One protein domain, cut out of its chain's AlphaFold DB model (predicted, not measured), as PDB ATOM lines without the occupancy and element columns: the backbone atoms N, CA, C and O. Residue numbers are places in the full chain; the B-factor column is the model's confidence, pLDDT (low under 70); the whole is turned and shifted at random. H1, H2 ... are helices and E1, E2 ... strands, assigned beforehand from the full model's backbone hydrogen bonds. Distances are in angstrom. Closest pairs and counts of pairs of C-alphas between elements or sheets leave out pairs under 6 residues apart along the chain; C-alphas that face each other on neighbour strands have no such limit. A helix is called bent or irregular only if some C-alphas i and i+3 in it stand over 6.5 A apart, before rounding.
ATOM      1  N   PHE A 119     287.797 207.776 378.453       66.19
ATOM      2  CA  PHE A 119     287.725 207.202 377.123       66.19
ATOM      3  C   PHE A 119     289.151 207.112 376.562       66.19
ATOM      4  O   PHE A 119     289.726 208.142 376.207       66.19
ATOM      5  N   GLU A 120     289.722 205.907 376.450       60.44
ATOM      6  CA  GLU A 120     291.101 205.687 375.951       60.44
ATOM      7  C   GLU A 120     291.357 206.384 374.605       60.44
ATOM      8  O   GLU A 120     292.439 206.890 374.326       60.44
ATOM      9  N   THR A 121     290.339 206.484 373.748       58.53
ATOM     10  CA  THR A 121     290.479 207.152 372.446       58.53
ATOM     11  C   THR A 121     290.584 208.684 372.570       58.53
ATOM     12  O   THR A 121     291.194 209.316 371.712       58.53
ATOM     13  N   ILE A 122     290.056 209.295 373.637       59.97
ATOM     14  CA  ILE A 122     290.264 210.715 373.976       59.97
ATOM     15  C   ILE A 122     291.627 210.881 374.649       59.97
ATOM     16  O   ILE A 122     292.322 211.851 374.364       59.97
ATOM     17  N   GLU A 123     292.072 209.920 375.460       61.47
ATOM     18  CA  GLU A 123     293.453 209.917 375.960       61.47
ATOM     19  C   GLU A 123     294.463 209.857 374.807       61.47
ATOM     20  O   GLU A 123     295.460 210.579 374.817       61.47
ATOM     21  N   ASN A 124     294.143 209.107 373.748       64.94
ATOM     22  CA  ASN A 124     294.928 209.070 372.520       64.94
ATOM     23  C   ASN A 124     294.912 210.406 371.751       64.94
ATOM     24  O   ASN A 124     295.890 210.707 371.072       64.94
ATOM     25  N   PHE A 125     293.894 211.265 371.888       64.25
ATOM     26  CA  PHE A 125     293.939 212.624 371.315       64.25
ATOM     27  C   PHE A 125     295.029 213.500 371.947       64.25
ATOM     28  O   PHE A 125     295.602 214.350 371.267       64.25
ATOM     29  N   PHE A 126     295.337 213.260 373.222       64.94
ATOM     30  CA  PHE A 126     296.400 213.941 373.967       64.94
ATOM     31  C   PHE A 126     297.683 213.107 374.074       64.94
ATOM     32  O   PHE A 126     298.640 213.523 374.735       64.94
ATOM     33  N   SER A 127     297.731 211.937 373.430       61.31
ATOM     34  CA  SER A 127     298.951 211.136 373.373       61.31
ATOM     35  C   SER A 127     300.057 211.931 372.659       61.31
ATOM     36  O   SER A 127     299.801 212.663 371.702       61.31
ATOM     37  N   ASN A 128     301.279 211.858 373.194       60.72
ATOM     38  CA  ASN A 128     302.434 212.723 372.885       60.72
ATOM     39  C   ASN A 128     302.383 214.166 373.433       60.72
ATOM     40  O   ASN A 128     303.048 215.040 372.880       60.72
ATOM     41  N   ASN A 129     301.650 214.434 374.525       67.44
ATOM     42  CA  ASN A 129     301.558 215.770 375.147       67.44
ATOM     43  C   ASN A 129     301.091 216.857 374.168       67.44
ATOM     44  O   ASN A 129     301.510 218.014 374.254       67.44
ATOM     45  N   LYS A 130     300.229 216.482 373.221       81.31
ATOM     46  CA  LYS A 130     299.625 217.436 372.299       81.31
ATOM     47  C   LYS A 130     298.708 218.376 373.061       81.31
ATOM     48  O   LYS A 130     297.892 217.937 373.868       81.31
ATOM     49  N   ILE A 131     298.830 219.663 372.772       88.75
ATOM     50  CA  ILE A 131     297.988 220.699 373.356       88.75
ATOM     51  C   ILE A 131     297.184 221.313 372.225       88.75
ATOM     52  O   ILE A 131     297.746 221.771 371.231       88.75
ATOM     53  N   ILE A 132     295.862 221.311 372.369       90.50
ATOM     54  CA  ILE A 132     294.960 221.764 371.312       90.50
ATOM     55  C   ILE A 132     294.240 223.018 371.784       90.50
ATOM     56  O   ILE A 132     293.497 222.997 372.764       90.50
ATOM     57  N   LYS A 133     294.428 224.106 371.047       93.31
ATOM     58  CA  LYS A 133     293.680 225.345 371.190       93.31
ATOM     59  C   LYS A 133     292.464 225.318 370.269       93.31
ATOM     60  O   LYS A 133     292.562 225.093 369.064       93.31
ATOM     61  N   LEU A 134     291.302 225.568 370.848       94.81
ATOM     62  CA  LEU A 134     290.018 225.645 370.172       94.81
ATOM     63  C   LEU A 134     289.505 227.075 370.214       94.81
ATOM     64  O   LEU A 134     289.378 227.669 371.286       94.81
ATOM     65  N   LYS A 135     289.118 227.589 369.049       96.06
ATOM     66  CA  LYS A 135     288.302 228.799 368.954       96.06
ATOM     67  C   LYS A 135     286.849 228.389 368.796       96.06
ATOM     68  O   LYS A 135     286.508 227.682 367.848       96.06
ATOM     69  N   ILE A 136     286.000 228.833 369.714       96.75
ATOM     70  CA  ILE A 136     284.611 228.388 369.817       96.75
ATOM     71  C   ILE A 136     283.660 229.565 369.641       96.75
ATOM     72  O   ILE A 136     283.862 230.632 370.223       96.75
ATOM     73  N   PHE A 137     282.605 229.339 368.864       96.06
ATOM     74  CA  PHE A 137     281.434 230.200 368.796       96.06
ATOM     75  C   PHE A 137     280.451 229.808 369.904       96.06
ATOM     76  O   PHE A 137     279.899 228.704 369.896       96.06
ATOM     77  N   ASP A 138     280.238 230.706 370.859       94.31
ATOM     78  CA  ASP A 138     279.309 230.535 371.971       94.31
ATOM     79  C   ASP A 138     277.874 230.828 371.514       94.31
ATOM     80  O   ASP A 138     277.380 231.958 371.549       94.31
ATOM     81  N   ILE A 139     277.205 229.772 371.056       92.81
ATOM     82  CA  ILE A 139     275.833 229.846 370.541       92.81
ATOM     83  C   ILE A 139     274.849 230.271 371.617       92.81
ATOM     84  O   ILE A 139     273.895 230.979 371.318       92.81
ATOM     85  N   VAL A 140     275.058 229.840 372.858       92.00
ATOM     86  CA  VAL A 140     274.143 230.146 373.961       92.00
ATOM     87  C   VAL A 140     274.154 231.644 374.223       92.00
ATOM     88  O   VAL A 140     273.101 232.274 374.280       92.00
ATOM     89  N   SER A 141     275.348 232.238 374.264       90.56
ATOM     90  CA  SER A 141     275.506 233.687 374.353       90.56
ATOM     91  C   SER A 141     274.896 234.395 373.142       90.56
ATOM     92  O   SER A 141     274.227 235.410 373.305       90.56
ATOM     93  N   HIS A 142     275.071 233.856 371.932       90.81
ATOM     94  CA  HIS A 142     274.443 234.419 370.737       90.81
ATOM     95  C   HIS A 142     272.910 234.404 370.819       90.81
ATOM     96  O   HIS A 142     272.281 235.426 370.567       90.81
ATOM     97  N   ILE A 143     272.289 233.290 371.210       89.44
ATOM     98  CA  ILE A 143     270.826 233.193 371.318       89.44
ATOM     99  C   ILE A 143     270.300 234.133 372.406       89.44
ATOM    100  O   ILE A 143     269.352 234.870 372.165       89.44
ATOM    101  N   ASN A 144     270.941 234.161 373.575       89.38
ATOM    102  CA  ASN A 144     270.471 234.974 374.696       89.38
ATOM    103  C   ASN A 144     270.607 236.487 374.452       89.38
ATOM    104  O   ASN A 144     269.866 237.270 375.043       89.38
ATOM    105  N   PHE A 145     271.573 236.910 373.631       87.44
ATOM    106  CA  PHE A 145     272.025 238.304 373.602       87.44
ATOM    107  C   PHE A 145     272.149 238.920 372.200       87.44
ATOM    108  O   PHE A 145     272.639 240.043 372.081       87.44
ATOM    109  N   SER A 146     271.757 238.225 371.129       83.44
ATOM    110  CA  SER A 146     271.857 238.744 369.748       83.44
ATOM    111  C   SER A 146     270.960 239.956 369.485       83.44
ATOM    112  O   SER A 146     271.353 240.849 368.738       83.44
ATOM    113  N   ASP A 147     269.810 240.041 370.152       81.81
ATOM    114  CA  ASP A 147     268.857 241.146 369.977       81.81
ATOM    115  C   ASP A 147     269.301 242.458 370.652       81.81
ATOM    116  O   ASP A 147     268.710 243.522 370.438       81.81
ATOM    117  N   ILE A 148     270.345 242.418 371.484       81.94
ATOM    118  CA  ILE A 148     270.789 243.574 372.264       81.94
ATOM    119  C   ILE A 148     271.829 244.359 371.460       81.94
ATOM    120  O   ILE A 148     272.998 243.988 371.358       81.94
ATOM    121  N   ARG A 149     271.409 245.511 370.924       71.50
ATOM    122  CA  ARG A 149     272.212 246.355 370.016       71.50
ATOM    123  C   ARG A 149     273.559 246.832 370.581       71.50
ATOM    124  O   ARG A 149     274.463 247.123 369.807       71.50
ATOM    125  N   SER A 150     273.696 246.948 371.901       73.81
ATOM    126  CA  SER A 150     274.879 247.513 372.573       73.81
ATOM    127  C   SER A 150     275.955 246.484 372.936       73.81
ATOM    128  O   SER A 150     276.978 246.837 373.529       73.81
ATOM    129  N   ILE A 151     275.756 245.210 372.602       76.31
ATOM    130  CA  ILE A 151     276.655 244.146 373.029       76.31
ATOM    131  C   ILE A 151     277.861 244.004 372.097       76.31
ATOM    132  O   ILE A 151     277.760 243.961 370.871       76.31
ATOM    133  N   LYS A 152     279.050 243.889 372.703       77.88
ATOM    134  CA  LYS A 152     280.296 243.639 371.973       77.88
ATOM    135  C   LYS A 152     280.236 242.259 371.321       77.88
ATOM    136  O   LYS A 152     280.215 241.260 372.026       77.88
ATOM    137  N   LYS A 153     280.347 242.178 369.991       80.62
ATOM    138  CA  LYS A 153     280.352 240.898 369.238       80.62
ATOM    139  C   LYS A 153     281.374 239.865 369.742       80.62
ATOM    140  O   LYS A 153     281.194 238.670 369.538       80.62
ATOM    141  N   GLN A 154     282.433 240.316 370.414       82.06
ATOM    142  CA  GLN A 154     283.436 239.461 371.054       82.06
ATOM    143  C   GLN A 154     282.846 238.528 372.126       82.06
ATOM    144  O   GLN A 154     283.440 237.490 372.389       82.06
ATOM    145  N   ILE A 155     281.685 238.838 372.718       84.44
ATOM    146  CA  ILE A 155     281.075 237.967 373.734       84.44
ATOM    147  C   ILE A 155     280.632 236.605 373.187       84.44
ATOM    148  O   ILE A 155     280.482 235.665 373.958       84.44
ATOM    149  N   TYR A 156     280.445 236.485 371.868       90.88
ATOM    150  CA  TYR A 156     280.018 235.243 371.219       90.88
ATOM    151  C   TYR A 156     281.186 234.307 370.914       90.88
ATOM    152  O   TYR A 156     281.008 233.300 370.234       90.88
ATOM    153  N   PHE A 157     282.391 234.638 371.371       93.69
ATOM    154  CA  PHE A 157     283.581 233.843 371.128       93.69
ATOM    155  C   PHE A 157     284.284 233.510 372.435       93.69
ATOM    156  O   PHE A 157     284.309 234.290 373.393       93.69
ATOM    157  N   LYS A 158     284.875 232.321 372.459       94.44
ATOM    158  CA  LYS A 158     285.718 231.856 373.552       94.44
ATOM    159  C   LYS A 158     286.835 230.972 373.036       94.44
ATOM    160  O   LYS A 158     286.769 230.425 371.936       94.44
ATOM    161  N   GLU A 159     287.861 230.859 373.856       94.62
ATOM    162  CA  GLU A 159     289.025 230.026 373.621       94.62
ATOM    163  C   GLU A 159     289.064 228.931 374.685       94.62
ATOM    164  O   GLU A 159     288.920 229.215 375.880       94.62
ATOM    165  N   LEU A 160     289.252 227.689 374.241       94.44
ATOM    166  CA  LEU A 160     289.584 226.567 375.113       94.44
ATOM    167  C   LEU A 160     290.964 226.045 374.745       94.44
ATOM    168  O   LEU A 160     291.249 225.858 373.568       94.44
ATOM    169  N   ILE A 161     291.800 225.773 375.736       92.62
ATOM    170  CA  ILE A 161     293.051 225.043 375.543       92.62
ATOM    171  C   ILE A 161     292.904 223.724 376.277       92.62
ATOM    172  O   ILE A 161     292.730 223.699 377.496       92.62
ATOM    173  N   LEU A 162     292.917 222.643 375.510       90.88
ATOM    174  CA  LEU A 162     292.749 221.292 376.003       90.88
ATOM    175  C   LEU A 162     294.121 220.667 376.236       90.88
ATOM    176  O   LEU A 162     294.956 220.632 375.328       90.88
ATOM    177  N   THR A 163     294.332 220.164 377.448       87.44
ATOM    178  CA  THR A 163     295.512 219.383 377.832       87.44
ATOM    179  C   THR A 163     295.064 218.042 378.407       87.44
ATOM    180  O   THR A 163     293.878 217.843 378.678       87.44
ATOM    181  N   LYS A 164     296.015 217.134 378.646       81.31
ATOM    182  CA  LYS A 164     295.729 215.842 379.287       81.31
ATOM    183  C   LYS A 164     295.158 215.989 380.706       81.31
ATOM    184  O   LYS A 164     294.345 215.176 381.124       81.31
ATOM    185  N   GLU A 165     295.596 217.002 381.449       82.31
ATOM    186  CA  GLU A 165     295.316 217.128 382.888       82.31
ATOM    187  C   GLU A 165     294.222 218.152 383.211       82.31
ATOM    188  O   GLU A 165     293.519 218.038 384.216       82.31
ATOM    189  N   PHE A 166     294.096 219.194 382.393       87.31
ATOM    190  CA  PHE A 166     293.193 220.312 382.647       87.31
ATOM    191  C   PHE A 166     292.780 221.021 381.361       87.31
ATOM    192  O   PHE A 166     293.366 220.849 380.291       87.31
ATOM    193  N   ILE A 167     291.788 221.892 381.495       90.38
ATOM    194  CA  ILE A 167     291.335 222.779 380.431       90.38
ATOM    195  C   ILE A 167     291.529 224.222 380.876       90.38
ATOM    196  O   ILE A 167     291.189 224.582 382.002       90.38
ATOM    197  N   LEU A 168     292.061 225.058 379.988       92.31
ATOM    198  CA  LEU A 168     292.020 226.507 380.160       92.31
ATOM    199  C   LEU A 168     290.847 227.061 379.365       92.31
ATOM    200  O   LEU A 168     290.708 226.763 378.180       92.31
ATOM    201  N   LYS A 169     290.023 227.887 380.002       92.94
ATOM    202  CA  LYS A 169     288.863 228.533 379.385       92.94
ATOM    203  C   LYS A 169     288.964 230.043 379.516       92.94
ATOM    204  O   LYS A 169     289.233 230.543 380.602       92.94
ATOM    205  N   LYS A 170     288.716 230.762 378.424       92.75
ATOM    206  CA  LYS A 170     288.682 232.229 378.404       92.75
ATOM    207  C   LYS A 170     287.634 232.713 377.418       92.75
ATOM    208  O   LYS A 170     287.643 232.304 376.256       92.75
ATOM    209  N   ARG A 171     286.734 233.598 377.836       87.62
ATOM    210  CA  ARG A 171     285.859 234.308 376.890       87.62
ATOM    211  C   ARG A 171     286.667 235.375 376.164       87.62
ATOM    212  O   ARG A 171     287.571 235.960 376.742       87.62
ATOM    213  N   SER A 172     286.358 235.687 374.908       84.62
ATOM    214  CA  SER A 172     287.220 236.586 374.121       84.62
ATOM    215  C   SER A 172     287.317 238.023 374.655       84.62
ATOM    216  O   SER A 172     288.227 238.742 374.259       84.62
ATOM    217  N   TYR A 173     286.413 238.450 375.543       81.75
ATOM    218  CA  TYR A 173     286.497 239.744 376.230       81.75
ATOM    219  C   TYR A 173     287.223 239.680 377.586       81.75
ATOM    220  O   TYR A 173     287.466 240.719 378.198       81.75
ATOM    221  N   GLU A 174     287.534 238.482 378.082       85.69
ATOM    222  CA  GLU A 174     288.266 238.279 379.329       85.69
ATOM    223  C   GLU A 174     289.770 238.342 379.070       85.69
ATOM    224  O   GLU A 174     290.273 237.881 378.045       85.69
ATOM    225  N   LYS A 175     290.503 238.915 380.027       84.38
ATOM    226  CA  LYS A 175     291.959 239.053 379.930       84.38
ATOM    227  C   LYS A 175     292.697 237.761 380.293       84.38
ATOM    228  O   LYS A 175     293.770 237.512 379.754       84.38
ATOM    229  N   TYR A 176     292.132 236.959 381.192       88.31
ATOM    230  CA  TYR A 176     292.799 235.804 381.785       88.31
ATOM    231  C   TYR A 176     292.005 234.519 381.559       88.31
ATOM    232  O   TYR A 176     290.775 234.526 381.578       88.31
ATOM    233  N   PHE A 177     292.721 233.417 381.384       90.69
ATOM    234  CA  PHE A 177     292.190 232.068 381.405       90.69
ATOM    235  C   PHE A 177     291.860 231.621 382.830       90.69
ATOM    236  O   PHE A 177     292.558 231.934 383.798       90.69
ATOM    237  N   ILE A 178     290.808 230.818 382.924       90.50
ATOM    238  CA  ILE A 178     290.433 230.051 384.104       90.50
ATOM    239  C   ILE A 178     290.883 228.612 383.871       90.50
ATOM    240  O   ILE A 178     290.548 228.013 382.845       90.50
ATOM    241  N   LYS A 179     291.638 228.059 384.821       91.06
ATOM    242  CA  LYS A 179     292.059 226.658 384.806       91.06
ATOM    243  C   LYS A 179     290.987 225.789 385.453       91.06
ATOM    244  O   LYS A 179     290.609 226.027 386.594       91.06
ATOM    245  N   ILE A 180     290.529 224.772 384.732       89.38
ATOM    246  CA  ILE A 180     289.504 223.831 385.183       89.38
ATOM    247  C   ILE A 180     290.104 222.425 385.167       89.38
ATOM    248  O   ILE A 180     290.557 221.944 384.127       89.38
ATOM    249  N   GLN A 181     290.130 221.776 386.329       87.31
ATOM    250  CA  GLN A 181     290.539 220.377 386.473       87.31
ATOM    251  C   GLN A 181     289.329 219.457 386.301       87.31
ATOM    252  O   GLN A 181     288.199 219.897 386.474       87.31
ATOM    253  N   ASN A 182     289.553 218.188 385.951       84.12
ATOM    254  CA  ASN A 182     288.505 217.162 385.827       84.12
ATOM    255  C   ASN A 182     287.359 217.489 384.850       84.12
ATOM    256  O   ASN A 182     286.339 216.806 384.854       84.12
ATOM    257  N   TYR A 183     287.504 218.492 383.984       88.31
ATOM    258  CA  TYR A 183     286.513 218.813 382.961       88.31
ATOM    259  C   TYR A 183     286.760 217.943 381.731       88.31
ATOM    260  O   TYR A 183     287.680 218.178 380.951       88.31
ATOM    261  N   LYS A 184     285.987 216.866 381.604       87.75
ATOM    262  CA  LYS A 184     286.222 215.804 380.626       87.75
ATOM    263  C   LYS A 184     285.567 216.151 379.299       87.75
ATOM    264  O   LYS A 184     284.369 216.408 379.240       87.75
ATOM    265  N   PHE A 185     286.340 216.133 378.221       89.00
ATOM    266  CA  PHE A 185     285.792 216.183 376.868       89.00
ATOM    267  C   PHE A 185     285.014 214.893 376.591       89.00
ATOM    268  O   PHE A 185     285.535 213.810 376.833       89.00
ATOM    269  N   LEU A 186     283.776 215.006 376.105       90.38
ATOM    270  CA  LEU A 186     282.962 213.843 375.734       90.38
ATOM    271  C   LEU A 186     283.059 213.534 374.241       90.38
ATOM    272  O   LEU A 186     283.066 212.375 373.836       90.38
ATOM    273  N   GLY A 187     283.091 214.575 373.415       91.38
ATOM    274  CA  GLY A 187     283.027 214.436 371.970       91.38
ATOM    275  C   GLY A 187     282.384 215.639 371.300       91.38
ATOM    276  O   GLY A 187     282.083 216.669 371.918       91.38
ATOM    277  N   THR A 188     282.155 215.483 370.005       94.88
ATOM    278  CA  THR A 188     281.486 216.454 369.158       94.88
ATOM    279  C   THR A 188     280.271 215.862 368.458       94.88
ATOM    280  O   THR A 188     280.183 214.655 368.246       94.88
ATOM    281  N   ILE A 189     279.321 216.717 368.085       97.00
ATOM    282  CA  ILE A 189     278.154 216.341 367.282       97.00
ATOM    283  C   ILE A 189     278.047 217.308 366.109       97.00
ATOM    284  O   ILE A 189     278.163 218.525 366.275       97.00
ATOM    285  N   LYS A 190     277.834 216.786 364.900       96.69
ATOM    286  CA  LYS A 190     277.611 217.636 363.728       96.69
ATOM    287  C   LYS A 190     276.340 218.465 363.889       96.69
ATOM    288  O   LYS A 190     275.336 217.988 364.409       96.69
ATOM    289  N   ARG A 191     276.367 219.688 363.358       94.62
ATOM    290  CA  ARG A 191     275.236 220.622 363.455       94.62
ATOM    291  C   ARG A 191     273.950 220.127 362.801       94.62
ATOM    292  O   ARG A 191     272.877 220.514 363.226       94.62
ATOM    293  N   GLU A 192     274.072 219.277 361.791       94.38
ATOM    294  CA  GLU A 192     272.944 218.706 361.049       94.38
ATOM    295  C   GLU A 192     272.167 217.630 361.823       94.38
ATOM    296  O   GLU A 192     271.069 217.271 361.414       94.38
ATOM    297  N   TYR A 193     272.713 217.110 362.929       95.00
ATOM    298  CA  TYR A 193     272.088 216.009 363.667       95.00
ATOM    299  C   TYR A 193     271.224 216.456 364.843       95.00
ATOM    300  O   TYR A 193     270.342 215.702 365.247       95.00
ATOM    301  N   ILE A 194     271.473 217.641 365.411       94.69
ATOM    302  CA  ILE A 194     270.767 218.102 366.612       94.69
ATOM    303  C   ILE A 194     270.529 219.613 366.606       94.69
ATOM    304  O   ILE A 194     271.353 220.390 366.129       94.69
ATOM    305  N   GLU A 195     269.445 220.022 367.259       93.19
ATOM    306  CA  GLU A 195     269.171 221.407 367.635       93.19
ATOM    307  C   GLU A 195     269.350 221.571 369.153       93.19
ATOM    308  O   GLU A 195     268.408 221.371 369.925       93.19
ATOM    309  N   PRO A 196     270.560 221.903 369.640       89.88
ATOM    310  CA  PRO A 196     270.860 221.792 371.063       89.88
ATOM    311  C   PRO A 196     270.041 222.752 371.933       89.88
ATOM    312  O   PRO A 196     269.734 222.414 373.068       89.88
ATOM    313  N   TRP A 197     269.628 223.917 371.423       91.19
ATOM    314  CA  TRP A 197     268.844 224.914 372.175       91.19
ATOM    315  C   TRP A 197     267.467 224.419 372.640       91.19
ATOM    316  O   TRP A 197     266.890 224.985 373.572       91.19
ATOM    317  N   VAL A 198     266.930 223.368 372.016       91.75
ATOM    318  CA  VAL A 198     265.688 222.721 372.464       91.75
ATOM    319  C   VAL A 198     265.932 221.859 373.708       91.75
ATOM    320  O   VAL A 198     265.024 221.682 374.511       91.75
ATOM    321  N   LEU A 199     267.162 221.369 373.881       93.94
ATOM    322  CA  LEU A 199     267.568 220.427 374.926       93.94
ATOM    323  C   LEU A 199     268.263 221.101 376.120       93.94
ATOM    324  O   LEU A 199     268.445 220.471 377.158       93.94
ATOM    325  N   LEU A 200     268.701 222.354 375.965       94.75
ATOM    326  CA  LEU A 200     269.373 223.113 377.020       94.75
ATOM    327  C   LEU A 200     268.393 223.586 378.097       94.75
ATOM    328  O   LEU A 200     267.254 223.964 377.814       94.75
ATOM    329  N   GLU A 201     268.895 223.633 379.327       93.50
ATOM    330  CA  GLU A 201     268.159 224.127 380.487       93.50
ATOM    331  C   GLU A 201     267.879 225.629 380.382       93.50
ATOM    332  O   GLU A 201     268.654 226.394 379.796       93.50
ATOM    333  N   ARG A 202     266.760 226.060 380.969       91.25
ATOM    334  CA  ARG A 202     266.283 227.447 380.912       91.25
ATOM    335  C   ARG A 202     266.047 227.972 382.314       91.25
ATOM    336  O   ARG A 202     265.341 227.338 383.087       91.25
ATOM    337  N   ASP A 203     266.572 229.158 382.597       85.31
ATOM    338  CA  ASP A 203     266.127 229.919 383.762       85.31
ATOM    339  C   ASP A 203     265.003 230.875 383.357       85.31
ATOM    340  O   ASP A 203     265.170 231.642 382.399       85.31
ATOM    341  N   PRO A 204     263.874 230.874 384.085       76.81
ATOM    342  CA  PRO A 204     262.909 231.952 383.983       76.81
ATOM    343  C   PRO A 204     263.502 233.195 384.662       76.81
ATOM    344  O   PRO A 204     263.665 233.222 385.881       76.81
ATOM    345  N   LYS A 205     263.823 234.235 383.887       74.44
ATOM    346  CA  LYS A 205     264.142 235.561 384.433       74.44
ATOM    347  C   LYS A 205     263.231 236.611 383.815       74.44
ATOM    348  O   LYS A 205     263.230 236.770 382.601       74.44
ATOM    349  N   GLU A 206     262.489 237.317 384.669       54.03
ATOM    350  CA  GLU A 206     261.904 238.644 384.403       54.03
ATOM    351  C   GLU A 206     261.315 238.842 382.986       54.03
ATOM    352  O   GLU A 206     261.563 239.865 382.374       54.03
ATOM    353  N   GLU A 207     260.527 237.881 382.473       60.69
ATOM    354  CA  GLU A 207     259.835 237.892 381.155       60.69
ATOM    355  C   GLU A 207     260.558 237.229 379.960       60.69
ATOM    356  O   GLU A 207     259.963 237.105 378.887       60.69
ATOM    357  N   LYS A 208     261.788 236.711 380.110       71.69
ATOM    358  CA  LYS A 208     262.466 235.901 379.073       71.69
ATOM    359  C   LYS A 208     263.131 234.644 379.637       71.69
ATOM    360  O   LYS A 208     263.664 234.620 380.743       71.69
ATOM    361  N   PHE A 209     263.141 233.580 378.837       78.00
ATOM    362  CA  PHE A 209     263.937 232.392 379.142       78.00
ATOM    363  C   PHE A 209     265.388 232.631 378.735       78.00
ATOM    364  O   PHE A 209     265.667 232.870 377.560       78.00
ATOM    365  N   ILE A 210     266.307 232.534 379.693       88.06
ATOM    366  CA  ILE A 210     267.745 232.550 379.413       88.06
ATOM    367  C   ILE A 210     268.217 231.104 379.319       88.06
ATOM    368  O   ILE A 210     268.051 230.325 380.259       88.06
ATOM    369  N   LEU A 211     268.814 230.741 378.182       91.25
ATOM    370  CA  LEU A 211     269.407 229.421 377.998       91.25
ATOM    371  C   LEU A 211     270.688 229.301 378.819       91.25
ATOM    372  O   LEU A 211     271.554 230.180 378.782       91.25
ATOM    373  N   LYS A 212     270.837 228.170 379.498       93.19
ATOM    374  CA  LYS A 212     272.093 227.751 380.114       93.19
ATOM    375  C   LYS A 212     272.950 227.001 379.108       93.19
ATOM    376  O   LYS A 212     272.469 226.463 378.118       93.19
ATOM    377  N   ASN A 213     274.248 226.932 379.378       93.12
ATOM    378  CA  ASN A 213     275.209 226.190 378.564       93.12
ATOM    379  C   ASN A 213     275.308 224.705 378.945       93.12
ATOM    380  O   ASN A 213     276.335 224.081 378.691       93.12
ATOM    381  N   TYR A 214     274.271 224.145 379.565       95.88
ATOM    382  CA  TYR A 214     274.208 222.733 379.910       95.88
ATOM    383  C   TYR A 214     272.804 222.161 379.707       95.88
ATOM    384  O   TYR A 214     271.813 222.890 379.659       95.88
ATOM    385  N   MET A 215     272.749 220.839 379.615       96.25
ATOM    386  CA  MET A 215     271.530 220.035 379.627       96.25
ATOM    387  C   MET A 215     271.642 218.928 380.673       96.25
ATOM    388  O   MET A 215     272.747 218.577 381.100       96.25
ATOM    389  N   ASN A 216     270.503 218.365 381.067       95.81
ATOM    390  CA  ASN A 216     270.469 217.199 381.939       95.81
ATOM    391  C   ASN A 216     271.152 215.991 381.261       95.81
ATOM    392  O   ASN A 216     270.931 215.714 380.078       95.81
ATOM    393  N   LYS A 217     271.964 215.254 382.026       94.56
ATOM    394  CA  LYS A 217     272.637 214.011 381.624       94.56
ATOM    395  C   LYS A 217     271.685 213.007 380.973       94.56
ATOM    396  O   LYS A 217     272.020 212.457 379.929       94.56
ATOM    397  N   GLU A 218     270.498 212.794 381.529       93.69
ATOM    398  CA  GLU A 218     269.510 211.859 380.973       93.69
ATOM    399  C   GLU A 218     269.042 212.294 379.581       93.69
ATOM    400  O   GLU A 218     268.934 211.474 378.667       93.69
ATOM    401  N   THR A 219     268.840 213.601 379.390       94.81
ATOM    402  CA  THR A 219     268.473 214.172 378.086       94.81
ATOM    403  C   THR A 219     269.600 213.972 377.077       94.81
ATOM    404  O   THR A 219     269.355 213.524 375.958       94.81
ATOM    405  N   PHE A 220     270.849 214.213 377.484       95.56
ATOM    406  CA  PHE A 220     272.011 213.971 376.634       95.56
ATOM    407  C   PHE A 220     272.146 212.489 376.240       95.56
ATOM    408  O   PHE A 220     272.322 212.180 375.061       95.56
ATOM    409  N   ILE A 221     272.020 211.562 377.197       94.25
ATOM    410  CA  ILE A 221     272.089 210.112 376.948       94.25
ATOM    411  C   ILE A 221     271.000 209.673 375.963       94.25
ATOM    412  O   ILE A 221     271.236 208.850 375.074       94.25
ATOM    413  N   LYS A 222     269.795 210.226 376.110       92.06
ATOM    414  CA  LYS A 222     268.647 209.841 375.300       92.06
ATOM    415  C   LYS A 222     268.732 210.365 373.866       92.06
ATOM    416  O   LYS A 222     268.512 209.570 372.952       92.06
ATOM    417  N   GLU A 223     269.038 211.652 373.701       93.25
ATOM    418  CA  GLU A 223     268.874 212.384 372.435       93.25
ATOM    419  C   GLU A 223     270.206 212.633 371.695       93.25
ATOM    420  O   GLU A 223     270.234 212.668 370.467       93.25
ATOM    421  N   CYS A 224     271.326 212.777 372.415       94.81
ATOM    422  CA  CYS A 224     272.606 213.215 371.838       94.81
ATOM    423  C   CYS A 224     273.637 212.088 371.698       94.81
ATOM    424  O   CYS A 224     274.408 212.072 370.739       94.81
ATOM    425  N   LEU A 225     273.663 211.145 372.643       93.25
ATOM    426  CA  LEU A 225     274.740 210.159 372.786       93.25
ATOM    427  C   LEU A 225     274.985 209.320 371.524       93.25
ATOM    428  O   LEU A 225     276.130 209.017 371.202       93.25
ATOM    429  N   VAL A 226     273.925 208.992 370.780       92.06
ATOM    430  CA  VAL A 226     274.005 208.196 369.542       92.06
ATOM    431  C   VAL A 226     274.764 208.908 368.412       92.06
ATOM    432  O   VAL A 226     275.309 208.254 367.527       92.06
ATOM    433  N   TYR A 227     274.827 210.240 368.444       94.56
ATOM    434  CA  TYR A 227     275.493 211.061 367.430       94.56
ATOM    435  C   TYR A 227     276.894 211.519 367.850       94.56
ATOM    436  O   TYR A 227     277.556 212.238 367.094       94.56
ATOM    437  N   LEU A 228     277.330 211.146 369.054       92.81
ATOM    438  CA  LEU A 228     278.586 211.596 369.630       92.81
ATOM    439  C   LEU A 228     279.777 211.015 368.862       92.81
ATOM    440  O   LEU A 228     279.914 209.805 368.699       92.81
ATOM    441  N   ASN A 229     280.664 211.894 368.411       90.75
ATOM    442  CA  ASN A 229     281.896 211.545 367.724       90.75
ATOM    443  C   ASN A 229     283.093 211.986 368.574       90.75
ATOM    444  O   ASN A 229     283.169 213.156 368.943       90.75
ATOM    445  N   PRO A 230     284.071 211.117 368.860       86.75
ATOM    446  CA  PRO A 230     285.218 211.504 369.677       86.75
ATOM    447  C   PRO A 230     286.172 212.486 368.986       86.75
ATOM    448  O   PRO A 230     287.048 213.042 369.637       86.75
ATOM    449  N   LYS A 231     286.045 212.708 367.672       86.81
ATOM    450  CA  LYS A 231     286.949 213.592 366.929       86.81
ATOM    451  C   LYS A 231     286.579 215.066 367.087       86.81
ATOM    452  O   LYS A 231     285.406 215.430 367.039       86.81
ATOM    453  N   LEU A 232     287.595 215.920 367.185       88.69
ATOM    454  CA  LEU A 232     287.449 217.371 367.085       88.69
ATOM    455  C   LEU A 232     287.404 217.766 365.609       88.69
ATOM    456  O   LEU A 232     288.410 217.680 364.911       88.69
ATOM    457  N   ASN A 233     286.235 218.187 365.139       90.88
ATOM    458  CA  ASN A 233     286.058 218.701 363.787       90.88
ATOM    459  C   ASN A 233     285.582 220.153 363.850       90.88
ATOM    460  O   ASN A 233     284.925 220.577 364.797       90.88
ATOM    461  N   ILE A 234     285.899 220.929 362.820       94.38
ATOM    462  CA  ILE A 234     285.333 222.270 362.672       94.38
ATOM    463  C   ILE A 234     283.836 222.137 362.356       94.38
ATOM    464  O   ILE A 234     283.389 221.150 361.771       94.38
ATOM    465  N   ASN A 235     283.052 223.144 362.738       95.69
ATOM    466  CA  ASN A 235     281.612 223.223 362.507       95.69
ATOM    467  C   ASN A 235     280.800 222.116 363.212       95.69
ATOM    468  O   ASN A 235     279.714 221.744 362.766       95.69
ATOM    469  N   THR A 236     281.301 221.611 364.340       96.88
ATOM    470  CA  THR A 236     280.584 220.676 365.218       96.88
ATOM    471  C   THR A 236     280.349 221.279 366.597       96.88
ATOM    472  O   THR A 236     281.177 222.052 367.087       96.88
ATOM    473  N   TYR A 237     279.240 220.900 367.233       97.62
ATOM    474  CA  TYR A 237     278.984 221.163 368.645       97.62
ATOM    475  C   TYR A 237     279.966 220.382 369.508       97.62
ATOM    476  O   TYR A 237     280.207 219.215 369.220       97.62
ATOM    477  N   VAL A 238     280.504 220.997 370.557       95.62
ATOM    478  CA  VAL A 238     281.444 220.350 371.478       95.62
ATOM    479  C   VAL A 238     280.863 220.226 372.887       95.62
ATOM    480  O   VAL A 238     280.341 221.201 373.437       95.62
ATOM    481  N   PHE A 239     280.987 219.026 373.461       95.12
ATOM    482  CA  PHE A 239     280.405 218.669 374.750       95.12
ATOM    483  C   PHE A 239     281.454 218.249 375.775       95.12
ATOM    484  O   PHE A 239     282.428 217.560 375.457       95.12
ATOM    485  N   PHE A 240     281.204 218.638 377.021       93.19
ATOM    486  CA  PHE A 240     282.039 218.328 378.172       93.19
ATOM    487  C   PHE A 240     281.201 217.839 379.352       93.19
ATOM    488  O   PHE A 240     280.018 218.152 379.481       93.19
ATOM    489  N   TYR A 241     281.850 217.097 380.236       92.19
ATOM    490  CA  TYR A 241     281.290 216.568 381.464       92.19
ATOM    491  C   TYR A 241     282.159 216.965 382.646       92.19
ATOM    492  O   TYR A 241     283.386 216.868 382.583       92.19
ATOM    493  N   TYR A 242     281.525 217.403 383.730       90.38
ATOM    494  CA  TYR A 242     282.222 217.740 384.961       90.38
ATOM    495  C   TYR A 242     281.760 216.794 386.075       90.38
ATOM    496  O   TYR A 242     280.596 216.874 386.458       90.38
ATOM    497  N   PRO A 243     282.621 215.897 386.591       86.12
ATOM    498  CA  PRO A 243     282.233 214.909 387.598       86.12
ATOM    499  C   PRO A 243     281.643 215.513 388.875       86.12
ATOM    500  O   PRO A 243     280.739 214.922 389.458       86.12
ATOM    501  N   ASP A 244     282.100 216.703 389.277       87.31
ATOM    502  CA  ASP A 244     281.574 217.395 390.462       87.31
ATOM    503  C   ASP A 244     280.123 217.886 390.255       87.31
ATOM    504  O   ASP A 244     279.421 218.183 391.218       87.31
ATOM    505  N   ASP A 245     279.652 217.935 389.003       89.88
ATOM    506  CA  ASP A 245     278.284 218.278 388.609       89.88
ATOM    507  C   ASP A 245     277.693 217.177 387.707       89.88
ATOM    508  O   ASP A 245     277.298 217.394 386.558       89.88
ATOM    509  N   PHE A 246     277.682 215.954 388.245       89.12
ATOM    510  CA  PHE A 246     277.425 214.701 387.522       89.12
ATOM    511  C   PHE A 246     276.070 214.604 386.800       89.12
ATOM    512  O   PHE A 246     275.858 213.714 385.974       89.12
ATOM    513  N   GLN A 247     275.122 215.489 387.112       93.44
ATOM    514  CA  GLN A 247     273.811 215.526 386.463       93.44
ATOM    515  C   GLN A 247     273.806 216.354 385.175       93.44
ATOM    516  O   GLN A 247     272.794 216.370 384.472       93.44
ATOM    517  N   LYS A 248     274.904 217.045 384.848       95.31
ATOM    518  CA  LYS A 248     274.946 218.016 383.753       95.31
ATOM    519  C   LYS A 248     275.966 217.652 382.691       95.31
ATOM    520  O   LYS A 248     277.083 217.223 382.968       95.31
ATOM    521  N   VAL A 249     275.578 217.917 381.448       96.06
ATOM    522  CA  VAL A 249     276.465 217.887 380.285       96.06
ATOM    523  C   VAL A 249     276.516 219.278 379.682       96.06
ATOM    524  O   VAL A 249     275.485 219.871 379.363       96.06
ATOM    525  N   TYR A 250     277.726 219.801 379.533       96.06
ATOM    526  CA  TYR A 250     277.981 221.167 379.116       96.06
ATOM    527  C   TYR A 250     278.191 221.246 377.607       96.06
ATOM    528  O   TYR A 250     279.023 220.537 377.046       96.06
ATOM    529  N   LEU A 251     277.465 222.154 376.958       97.00
ATOM    530  CA  LEU A 251     277.703 222.561 375.581       97.00
ATOM    531  C   LEU A 251     278.607 223.791 375.590       97.00
ATOM    532  O   LEU A 251     278.196 224.877 376.003       97.00
ATOM    533  N   GLU A 252     279.822 223.657 375.065       95.31
ATOM    534  CA  GLU A 252     280.676 224.830 374.880       95.31
ATOM    535  C   GLU A 252     280.332 225.572 373.579       95.31
ATOM    536  O   GLU A 252     280.489 226.777 373.507       95.31
ATOM    537  N   GLY A 253     279.750 224.946 372.564       96.06
ATOM    538  CA  GLY A 253     279.293 225.656 371.359       96.06
ATOM    539  C   GLY A 253     279.894 225.060 370.100       96.06
ATOM    540  O   GLY A 253     280.129 223.857 370.076       96.06
ATOM    541  N   VAL A 254     280.107 225.861 369.050       97.06
ATOM    542  CA  VAL A 254     280.647 225.352 367.772       97.06
ATOM    543  C   VAL A 254     282.140 225.584 367.680       97.06
ATOM    544  O   VAL A 254     282.601 226.711 367.844       97.06
ATOM    545  N   ILE A 255     282.888 224.547 367.323       96.75
ATOM    546  CA  ILE A 255     284.302 224.682 366.973       96.75
ATOM    547  C   ILE A 255     284.421 225.449 365.650       96.75
ATOM    548  O   ILE A 255     283.905 225.012 364.623       96.75
ATOM    549  N   ILE A 256     285.111 226.586 365.668       96.50
ATOM    550  CA  ILE A 256     285.396 227.402 364.478       96.50
ATOM    551  C   ILE A 256     286.791 227.098 363.944       96.50
ATOM    552  O   ILE A 256     286.998 227.057 362.737       96.50
ATOM    553  N   ASN A 257     287.753 226.918 364.848       95.50
ATOM    554  CA  ASN A 257     289.136 226.631 364.499       95.50
ATOM    555  C   ASN A 257     289.788 225.727 365.547       95.50
ATOM    556  O   ASN A 257     289.427 225.781 366.727       95.50
ATOM    557  N   THR A 258     290.768 224.954 365.098       92.50
ATOM    558  CA  THR A 258     291.584 224.035 365.893       92.50
ATOM    559  C   THR A 258     293.053 224.291 365.574       92.50
ATOM    560  O   THR A 258     293.427 224.283 364.404       92.50
ATOM    561  N   GLU A 259     293.880 224.486 366.591       92.88
ATOM    562  CA  GLU A 259     295.311 224.761 366.449       92.88
ATOM    563  C   GLU A 259     296.101 223.922 367.461       92.88
ATOM    564  O   GLU A 259     295.710 223.830 368.624       92.88
ATOM    565  N   GLU A 260     297.190 223.287 367.029       90.62
ATOM    566  CA  GLU A 260     298.112 222.586 367.931       90.62
ATOM    567  C   GLU A 260     299.162 223.589 368.428       90.62
ATOM    568  O   GLU A 260     299.866 224.192 367.618       90.62
ATOM    569  N   ILE A 261     299.253 223.780 369.746       90.56
ATOM    570  CA  ILE A 261     300.187 224.731 370.366       90.56
ATOM    571  C   ILE A 261     301.346 224.005 371.049       90.56
ATOM    572  O   ILE A 261     301.232 222.857 371.484       90.56
ATOM    573  N   LYS A 262     302.492 224.685 371.152       88.38
ATOM    574  CA  LYS A 262     303.702 224.126 371.772       88.38
ATOM    575  C   LYS A 262     303.651 224.265 373.296       88.38
ATOM    576  O   LYS A 262     303.080 225.212 373.824       88.38
ATOM    577  N   ASN A 263     304.349 223.375 374.007       83.88
ATOM    578  CA  ASN A 263     304.457 223.429 375.474       83.88
ATOM    579  C   ASN A 263     304.997 224.771 376.002       83.88
ATOM    580  O   ASN A 263     304.543 225.233 377.039       83.88
ATOM    581  N   ILE A 264     305.929 225.410 375.285       84.94
ATOM    582  CA  ILE A 264     306.492 226.716 375.673       84.94
ATOM    583  C   ILE A 264     305.390 227.785 375.727       84.94
ATOM    584  O   ILE A 264     305.266 228.490 376.722       84.94
ATOM    585  N   GLU A 265     304.538 227.836 374.699       85.31
ATOM    586  CA  GLU A 265     303.416 228.777 374.631       85.31
ATOM    587  C   GLU A 265     302.399 228.518 375.753       85.31
ATOM    588  O   GLU A 265     301.890 229.453 376.371       85.31
ATOM    589  N   LEU A 266     302.136 227.247 376.086       85.94
ATOM    590  CA  LEU A 266     301.285 226.905 377.227       85.94
ATOM    591  C   LEU A 266     301.876 227.407 378.554       85.94
ATOM    592  O   LEU A 266     301.130 227.948 379.371       85.94
ATOM    593  N   SER A 267     303.183 227.250 378.775       83.94
ATOM    594  CA  SER A 267     303.852 227.740 379.987       83.94
ATOM    595  C   SER A 267     303.734 229.258 380.127       83.94
ATOM    596  O   SER A 267     303.357 229.742 381.193       83.94
ATOM    597  N   GLU A 268     303.942 230.008 379.043       85.75
ATOM    598  CA  GLU A 268     303.765 231.468 379.028       85.75
ATOM    599  C   GLU A 268     302.322 231.873 379.379       85.75
ATOM    600  O   GLU A 268     302.094 232.787 380.179       85.75
ATOM    601  N   ILE A 269     301.322 231.163 378.839       85.06
ATOM    602  CA  ILE A 269     299.902 231.394 379.152       85.06
ATOM    603  C   ILE A 269     299.605 231.092 380.629       85.06
ATOM    604  O   ILE A 269     298.855 231.832 381.276       85.06
ATOM    605  N   LEU A 270     300.182 230.026 381.183       85.50
ATOM    606  CA  LEU A 270     300.012 229.661 382.591       85.50
ATOM    607  C   LEU A 270     300.630 230.696 383.538       85.50
ATOM    608  O   LEU A 270     300.027 231.003 384.566       85.50
ATOM    609  N   GLU A 271     301.791 231.251 383.194       81.38
ATOM    610  CA  GLU A 271     302.498 232.234 384.020       81.38
ATOM    611  C   GLU A 271     301.882 233.634 383.940       81.38
ATOM    612  O   GLU A 271     301.707 234.295 384.966       81.38
ATOM    613  N   MET A 272     301.535 234.093 382.734       76.81
ATOM    614  CA  MET A 272     301.170 235.495 382.494       76.81
ATOM    615  C   MET A 272     299.667 235.728 382.327       76.81
ATOM    616  O   MET A 272     299.190 236.853 382.504       76.81
ATOM    617  N   GLN A 273     298.912 234.694 381.947       76.88
ATOM    618  CA  GLN A 273     297.532 234.839 381.475       76.88
ATOM    619  C   GLN A 273     296.536 233.914 382.174       76.88
ATOM    620  O   GLN A 273     295.411 233.802 381.703       76.88
ATOM    621  N   THR A 274     296.885 233.285 383.297       73.62
ATOM    622  CA  THR A 274     295.973 232.386 384.019       73.62
ATOM    623  C   THR A 274     295.750 232.867 385.447       73.62
ATOM    624  O   THR A 274     296.695 233.184 386.167       73.62
TER     625      THR A 274
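This is residues 119 to 274 of the 287 residues of the protein "J domain-containing protein" of Thermodesulfobacteria bacterium (UniProt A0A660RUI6). One strongly twisted sheet folds over where its long strand E10 bends by 90 degrees, leaving E1 to E4 partly face to face with E5 and E9, their strands crossed. H6 and H5 lie outside these two parts, and the hairpin E6 and E7 lies at the end of the long axis away from H6. The 156 printed residues hold six named helices and ten named strands, in the order H1 E1 H2 H3 E2 E3 E4 E5 H4 E6 E7 E8 H5 E9 E10 H6. The class is mixed, and the sheet is branched, its neighbour pairs antiparallel. The whole is compact, with a radius of gyration of the C-alphas of 15.8 A and spans of 48 by 38 by 29 A.

H1, residues 120 to 125, begins at C-alpha 120 (291.101, 205.687, 375.951). E1 is 131 to 137, 19.6 A long, H2 139 to 145 and H3 153 to 156. E2 is 157 to 162, E3 166 to 171, E4 177 to 181 and E5 184 to 190, 19.1 A long. H4 is 196 to 199, E6 202 to 205, E7 208 to 211 and E8 214 to 216. H5 is 217 to 227, 14.8 A long and irregular, with C-alphas 223 and 226 7.2 A apart. E9 is 236 to 241, E10 248 to 261, 29.3 A long, and H6 263 to 272, ending at C-alpha 272 (301.170, 235.495, 382.494).

E2, E3 and E4 form a meander, each strand the antiparallel neighbour of the one before (N 161 and O 168, 2.9 A; N 169 and O 178, 2.9 A). E1 has E2 on one side (N 134 and O 160, 2.7 A) and E10 on the other (N 133 and O 259, 2.8 A). E10 also pairs with E8 (N 215 and O 249, 2.9 A) and E9 (N 240 and O 250, 2.9 A), and E9 with E5 (N 186 and O 239, 3.0 A). E6 and E7 are a hairpin (N 203 and O 210, 3.0 A). H5 is over E10, only just, with 3 C-alphas falling on it; Lys 217 and Lys 248 have their closest C-alphas, 5.1 A apart. H6 is over E3, only just, with 3 C-alphas falling on it, at a height of 9.9 A. H2 and H4 are on the same face; H2 touches H3 (closest C-alphas His 142 and Tyr 156, 5.7 A). H1 and H3 only graze the sheet. Every O i to N i+4 pair is within hydrogen-bond range in H1, H2 and H6, and 4 of 7 in H5; H3 and H4 are too short for one.

The C-alphas farthest apart, of Asn 128 and Glu 207, are 50.2 A apart. The printed part has no cut and no long link. Mean pLDDT of the printed part is 87.4; residues 119 to 129 and 206 to 207 are under 70.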